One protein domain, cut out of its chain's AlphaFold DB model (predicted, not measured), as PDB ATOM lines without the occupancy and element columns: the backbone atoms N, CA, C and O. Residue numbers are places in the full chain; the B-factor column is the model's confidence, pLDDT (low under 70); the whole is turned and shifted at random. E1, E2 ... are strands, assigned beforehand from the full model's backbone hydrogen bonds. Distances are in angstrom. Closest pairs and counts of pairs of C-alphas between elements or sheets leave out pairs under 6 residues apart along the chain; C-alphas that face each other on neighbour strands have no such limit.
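What this domain is: This is residues 15 to 32 and 92 to 123 of the 123 residues of the protein "PID domain-containing protein" of Fasciola hepatica (UniProt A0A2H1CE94). With little regular structure, this is a small, twisted sheet of three strands with no helix on it; a long tail, residues 108 to 123, loops away after E3 and folds back. The 50 printed residues hold no named helix and three named strands, E1, E2, E3 along the chain and across the antiparallel sheet. The class is all strand, with 17 residues in named elements. It is only just compact, close to loose: radius of gyration of the C-alphas 11.4 A, spans 31 by 24 by 17 A.

Where its parts are: Find C-alpha 24 at (17.636, 48.598, 120.380); E1 runs from there to residue 29, 16.2 A. E2, residues 93 to 98, also covers 16.2 A. E3, residues 103 to 107, ends at (27.295, 38.060, 126.860), 13.6 A on.

How they stand to each other: Look at inner strand E2: E1 is antiparallel at 151 degrees, with N 26 and O 96 2.9 A apart. E2 and E3 form a hairpin at 157 degrees; N 95 and O 106 are 2.8 A apart.

The domain as a whole: Residues 33 to 91 are not printed; C-alphas 32 and 92 are 9.4 A apart. Residues 109 to 123 have pLDDT under 70.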
ATOM      1  N   ASP A  15       8.418  53.668 118.707       87.50
ATOM      2  CA  ASP A  15       7.774  52.366 118.921       87.50
ATOM      3  C   ASP A  15       8.159  51.346 117.831       87.50
ATOM      4  O   ASP A  15       8.261  50.157 118.111       87.50
ATOM      5  N   GLU A  16       8.439  51.810 116.606       88.62
ATOM      6  CA  GLU A  16       8.932  50.983 115.494       88.62
ATOM      7  C   GLU A  16      10.330  50.419 115.779       88.62
ATOM      8  O   GLU A  16      10.581  49.244 115.533       88.62
ATOM      9  N   GLN A  17      11.226  51.224 116.360       87.44
ATOM     10  CA  GLN A  17      12.560  50.768 116.773       87.44
ATOM     11  C   GLN A  17      12.502  49.835 117.987       87.44
ATOM     12  O   GLN A  17      13.382  49.006 118.183       87.44
ATOM     13  N   LEU A  18      11.465  49.960 118.815       88.69
ATOM     14  CA  LEU A  18      11.207  49.052 119.932       88.69
ATOM     15  C   LEU A  18      10.330  47.862 119.515       88.69
ATOM     16  O   LEU A  18       9.924  47.071 120.369       88.69
ATOM     17  N   ALA A  19      10.008  47.699 118.230       90.81
ATOM     18  CA  ALA A  19       9.269  46.533 117.770       90.81
ATOM     19  C   ALA A  19      10.067  45.242 118.058       90.81
ATOM     20  O   ALA A  19      11.301  45.277 118.072       90.81
ATOM     21  N   PRO A  20       9.393  44.095 118.262       86.19
ATOM     22  CA  PRO A  20      10.056  42.819 118.553       86.19
ATOM     23  C   PRO A  20      11.136  42.440 117.529       86.19
ATOM     24  O   PRO A  20      12.160  41.879 117.898       86.19
ATOM     25  N   GLU A  21      10.927  42.816 116.265       86.38
ATOM     26  CA  GLU A  21      11.822  42.519 115.138       86.38
ATOM     27  C   GLU A  21      13.003  43.503 114.992       86.38
ATOM     28  O   GLU A  21      13.926  43.233 114.228       86.38
ATOM     29  N   SER A  22      12.973  44.669 115.658       84.25
ATOM     30  CA  SER A  22      13.888  45.796 115.380       84.25
ATOM     31  C   SER A  22      14.622  46.353 116.612       84.25
ATOM     32  O   SER A  22      15.222  47.422 116.503       84.25
ATOM     33  N   GLY A  23      14.568  45.658 117.755       88.62
ATOM     34  CA  GLY A  23      15.011  46.135 119.073       88.62
ATOM     35  C   GLY A  23      16.331  46.914 119.142       88.62
ATOM     36  O   GLY A  23      17.231  46.770 118.320       88.62
ATOM     37  N   VAL A  24      16.467  47.729 120.189       91.75
ATOM     38  CA  VAL A  24      17.636  48.598 120.380       91.75
ATOM     39  C   VAL A  24      18.626  47.962 121.346       91.75
ATOM     40  O   VAL A  24      18.276  47.710 122.498       91.75
ATOM     41  N   SER A  25      19.870  47.769 120.904       91.25
ATOM     42  CA  SER A  25      20.931  47.140 121.700       91.25
ATOM     43  C   SER A  25      21.948  48.145 122.242       91.25
ATOM     44  O   SER A  25      22.385  49.054 121.536       91.25
ATOM     45  N   TYR A  26      22.366  47.946 123.493       91.88
ATOM     46  CA  TYR A  26      23.407  48.731 124.159       91.88
ATOM     47  C   TYR A  26      24.476  47.823 124.750       91.88
ATOM     48  O   TYR A  26      24.150  46.875 125.461       91.88
ATOM     49  N   GLU A  27      25.746  48.148 124.523       92.06
ATOM     50  CA  GLU A  27      26.852  47.524 125.247       92.06
ATOM     51  C   GLU A  27      26.919  48.084 126.672       92.06
ATOM     52  O   GLU A  27      27.053  49.292 126.885       92.06
ATOM     53  N   LEU A  28      26.814  47.201 127.659       91.50
ATOM     54  CA  LEU A  28      26.812  47.521 129.081       91.50
ATOM     55  C   LEU A  28      27.702  46.543 129.848       91.50
ATOM     56  O   LEU A  28      28.152  45.524 129.332       91.50
ATOM     57  N   ARG A  29      27.935  46.837 131.129       90.00
ATOM     58  CA  ARG A  29      28.553  45.893 132.063       90.00
ATOM     59  C   ARG A  29      27.510  45.370 133.031       90.00
ATOM     60  O   ARG A  29      26.956  46.152 133.806       90.00
ATOM     61  N   TYR A  30      27.282  44.063 133.012       89.81
ATOM     62  CA  TYR A  30      26.421  43.415 133.988       89.81
ATOM     63  C   TYR A  30      27.116  43.398 135.352       89.81
ATOM     64  O   TYR A  30      28.292  43.057 135.450       89.81
ATOM     65  N   ILE A  31      26.420  43.822 136.407       89.69
ATOM     66  CA  ILE A  31      26.985  43.862 137.769       89.69
ATOM     67  C   ILE A  31      26.477  42.684 138.606       89.69
ATOM     68  O   ILE A  31      27.228  42.160 139.419       89.69
ATOM     69  N   GLY A  32      25.234  42.255 138.393       89.31
ATOM     70  CA  GLY A  32      24.589  41.192 139.158       89.31
ATOM     71  C   GLY A  32      23.089  41.429 139.282       89.31
ATOM     72  O   GLY A  32      22.557  42.427 138.777       89.31
ATOM     73  N   THR A  92      30.855  41.049 133.635       87.44
ATOM     74  CA  THR A  92      30.885  40.694 132.212       87.44
ATOM     75  C   THR A  92      30.315  41.821 131.348       87.44
ATOM     76  O   THR A  92      29.353  42.500 131.724       87.44
ATOM     77  N   ASN A  93      30.924  42.046 130.182       89.94
ATOM     78  CA  ASN A  93      30.372  42.949 129.174       89.94
ATOM     79  C   ASN A  93      29.228  42.236 128.438       89.94
ATOM     80  O   ASN A  93      29.377  41.085 128.027       89.94
ATOM     81  N   VAL A  94      28.095  42.914 128.293       90.69
ATOM     82  CA  VAL A  94      26.855  42.357 127.747       90.69
ATOM     83  C   VAL A  94      26.222  43.310 126.742       90.69
ATOM     84  O   VAL A  94      26.372  44.527 126.864       90.69
ATOM     85  N   TYR A  95      25.456  42.775 125.799       91.94
ATOM     86  CA  TYR A  95      24.478  43.541 125.039       91.94
ATOM     87  C   TYR A  95      23.117  43.463 125.729       91.94
ATOM     88  O   TYR A  95      22.588  42.377 125.946       91.94
ATOM     89  N   LEU A  96      22.549  44.618 126.082       91.69
ATOM     90  CA  LEU A  96      21.153  44.748 126.494       91.69
ATOM     91  C   LEU A  96      20.323  45.170 125.287       91.69
ATOM     92  O   LEU A  96      20.417  46.320 124.855       91.69
ATOM     93  N   THR A  97      19.489  44.265 124.794       91.25
ATOM     94  CA  THR A  97      18.524  44.529 123.728       91.25
ATOM     95  C   THR A  97      17.156  44.828 124.328       91.25
ATOM     96  O   THR A  97      16.602  44.037 125.093       91.25
ATOM     97  N   ILE A  98      16.614  45.993 123.984       91.75
ATOM     98  CA  ILE A  98      15.334  46.501 124.468       91.75
ATOM     99  C   ILE A  98      14.311  46.428 123.340       91.75
ATOM    100  O   ILE A  98      14.468  47.067 122.298       91.75
ATOM    101  N   THR A  99      13.232  45.690 123.585       91.44
ATOM    102  CA  THR A  99      12.036  45.657 122.738       91.44
ATOM    103  C   THR A  99      10.801  45.976 123.583       91.44
ATOM    104  O   THR A  99      10.838  45.991 124.813       91.44
ATOM    105  N   SER A 100       9.676  46.200 122.921       88.94
ATOM    106  CA  SER A 100       8.357  46.390 123.530       88.94
ATOM    107  C   SER A 100       7.828  45.137 124.236       88.94
ATOM    108  O   SER A 100       6.908  45.250 125.043       88.94
ATOM    109  N   GLN A 101       8.396  43.957 123.957       90.06
ATOM    110  CA  GLN A 101       7.974  42.683 124.548       90.06
ATOM    111  C   GLN A 101       8.951  42.144 125.596       90.06
ATOM    112  O   GLN A 101       8.518  41.498 126.548       90.06
ATOM    113  N   ALA A 102      10.250  42.387 125.428       89.06
ATOM    114  CA  ALA A 102      11.287  41.792 126.258       89.06
ATOM    115  C   ALA A 102      12.535  42.675 126.385       89.06
ATOM    116  O   ALA A 102      12.880  43.455 125.491       89.06
ATOM    117  N   LEU A 103      13.229  42.482 127.507       90.50
ATOM    118  CA  LEU A 103      14.596  42.929 127.737       90.50
ATOM    119  C   LEU A 103      15.495  41.692 127.698       90.50
ATOM    120  O   LEU A 103      15.363  40.820 128.556       90.50
ATOM    121  N   THR A 104      16.390  41.623 126.718       90.62
ATOM    122  CA  THR A 104      17.300  40.484 126.537       90.62
ATOM    123  C   THR A 104      18.720  40.920 126.855       90.62
ATOM    124  O   THR A 104      19.148  41.983 126.410       90.62
ATOM    125  N   VAL A 105      19.444  40.115 127.631       88.50
ATOM    126  CA  VAL A 105      20.852  40.357 127.958       88.50
ATOM    127  C   VAL A 105      21.684  39.189 127.445       88.50
ATOM    128  O   VAL A 105      21.402  38.039 127.777       88.50
ATOM    129  N   GLU A 106      22.699  39.503 126.644       88.06
ATOM    130  CA  GLU A 106      23.579  38.536 125.978       88.06
ATOM    131  C   GLU A 106      25.038  38.864 126.300       88.06
ATOM    132  O   GLU A 106      25.425  40.034 126.302       88.06
ATOM    133  N   THR A 107      25.864  37.861 126.591       85.00
ATOM    134  CA  THR A 107      27.295  38.060 126.860       85.00
ATOM    135  C   THR A 107      28.057  38.412 125.584       85.00
ATOM    136  O   THR A 107      27.808  37.873 124.508       85.00
ATOM    137  N   ILE A 108      29.019  39.332 125.694       80.94
ATOM    138  CA  ILE A 108      29.926  39.673 124.591       80.94
ATOM    139  C   ILE A 108      31.091  38.683 124.624       80.94
ATOM    140  O   ILE A 108      32.205  39.013 125.034       80.94
ATOM    141  N   ASP A 109      30.822  37.438 124.242       64.94
ATOM    142  CA  ASP A 109      31.870  36.435 124.097       64.94
ATOM    143  C   ASP A 109      32.580  36.638 122.759       64.94
ATOM    144  O   ASP A 109      32.034  36.389 121.687       64.94
ATOM    145  N   LEU A 110      33.840  37.073 122.813       51.62
ATOM    146  CA  LEU A 110      34.665  37.325 121.627       51.62
ATOM    147  C   LEU A 110      34.930  36.080 120.753       51.62
ATOM    148  O   LEU A 110      35.583  36.234 119.725       51.62
ATOM    149  N   ASN A 111      34.469  34.867 121.107       43.00
ATOM    150  CA  ASN A 111      34.642  33.678 120.256       43.00
ATOM    151  C   ASN A 111      33.794  32.433 120.634       43.00
ATOM    152  O   ASN A 111      34.284  31.309 120.501       43.00
ATOM    153  N   TRP A 112      32.547  32.557 121.102       37.69
ATOM    154  CA  TRP A 112      31.708  31.364 121.327       37.69
ATOM    155  C   TRP A 112      30.275  31.580 120.836       37.69
ATOM    156  O   TRP A 112      29.583  32.489 121.272       37.69
ATOM    157  N   VAL A 113      29.837  30.733 119.901       39.66
ATOM    158  CA  VAL A 113      28.485  30.715 119.310       39.66
ATOM    159  C   VAL A 113      27.511  30.053 120.295       39.66
ATOM    160  O   VAL A 113      26.929  29.007 120.024       39.66
ATOM    161  N   GLY A 114      27.397  30.631 121.486       40.72
ATOM    162  CA  GLY A 114      26.425  30.258 122.503       40.72
ATOM    163  C   GLY A 114      25.750  31.530 122.975       40.72
ATOM    164  O   GLY A 114      26.302  32.246 123.798       40.72
ATOM    165  N   LEU A 115      24.588  31.836 122.401       39.62
ATOM    166  CA  LEU A 115      23.689  32.864 122.913       39.62
ATOM    167  C   LEU A 115      23.166  32.384 124.272       39.62
ATOM    168  O   LEU A 115      22.109  31.755 124.351       39.62
ATOM    169  N   ASP A 116      23.917  32.635 125.340       49.41
ATOM    170  CA  ASP A 116      23.405  32.487 126.697       49.41
ATOM    171  C   ASP A 116      22.412  33.628 126.919       49.41
ATOM    172  O   ASP A 116      22.759  34.737 127.327       49.41
ATOM    173  N   HIS A 117      21.147  33.368 126.578       48.69
ATOM    174  CA  HIS A 117      20.045  34.252 126.921       48.69
ATOM    175  C   HIS A 117      19.974  34.322 128.446       48.69
ATOM    176  O   HIS A 117      19.467  33.400 129.096       48.69
ATOM    177  N   ILE A 118      20.440  35.426 129.031       51.97
ATOM    178  CA  ILE A 118      20.170  35.721 130.435       51.97
ATOM    179  C   ILE A 118      18.687  36.069 130.505       51.97
ATOM    180  O   ILE A 118      18.260  37.202 130.272       51.97
ATOM    181  N   ASN A 119      17.880  35.042 130.751       40.09
ATOM    182  CA  ASN A 119      16.447  35.181 130.828       40.09
ATOM    183  C   ASN A 119      16.082  35.869 132.147       40.09
ATOM    184  O   ASN A 119      15.953  35.224 133.186       40.09
ATOM    185  N   ILE A 120      15.864  37.182 132.094       46.91
ATOM    186  CA  ILE A 120      15.324  37.966 133.212       46.91
ATOM    187  C   ILE A 120      13.796  37.769 133.336       46.91
ATOM    188  O   ILE A 120      13.058  38.705 133.638       46.91
ATOM    189  N   SER A 121      13.289  36.555 133.077       33.12
ATOM    190  CA  SER A 121      11.885  36.172 133.291       33.12
ATOM    191  C   SER A 121      11.596  36.105 134.785       33.12
ATOM    192  O   SER A 121      11.624  35.043 135.402       33.12
ATOM    193  N   GLY A 122      11.344  37.261 135.383       38.81
ATOM    194  CA  GLY A 122      10.979  37.362 136.791       38.81
ATOM    195  C   GLY A 122      10.485  38.736 137.230       38.81
ATOM    196  O   GLY A 122      10.490  39.000 138.431       38.81
ATOM    197  N   ILE A 123      10.080  39.607 136.295       35.56
ATOM    198  CA  ILE A 123       9.433  40.894 136.604       35.56
ATOM    199  C   ILE A 123       7.918  40.770 136.423       35.56
ATOM    200  O   ILE A 123       7.499  40.242 135.372       35.56
TER     201      ILE A 123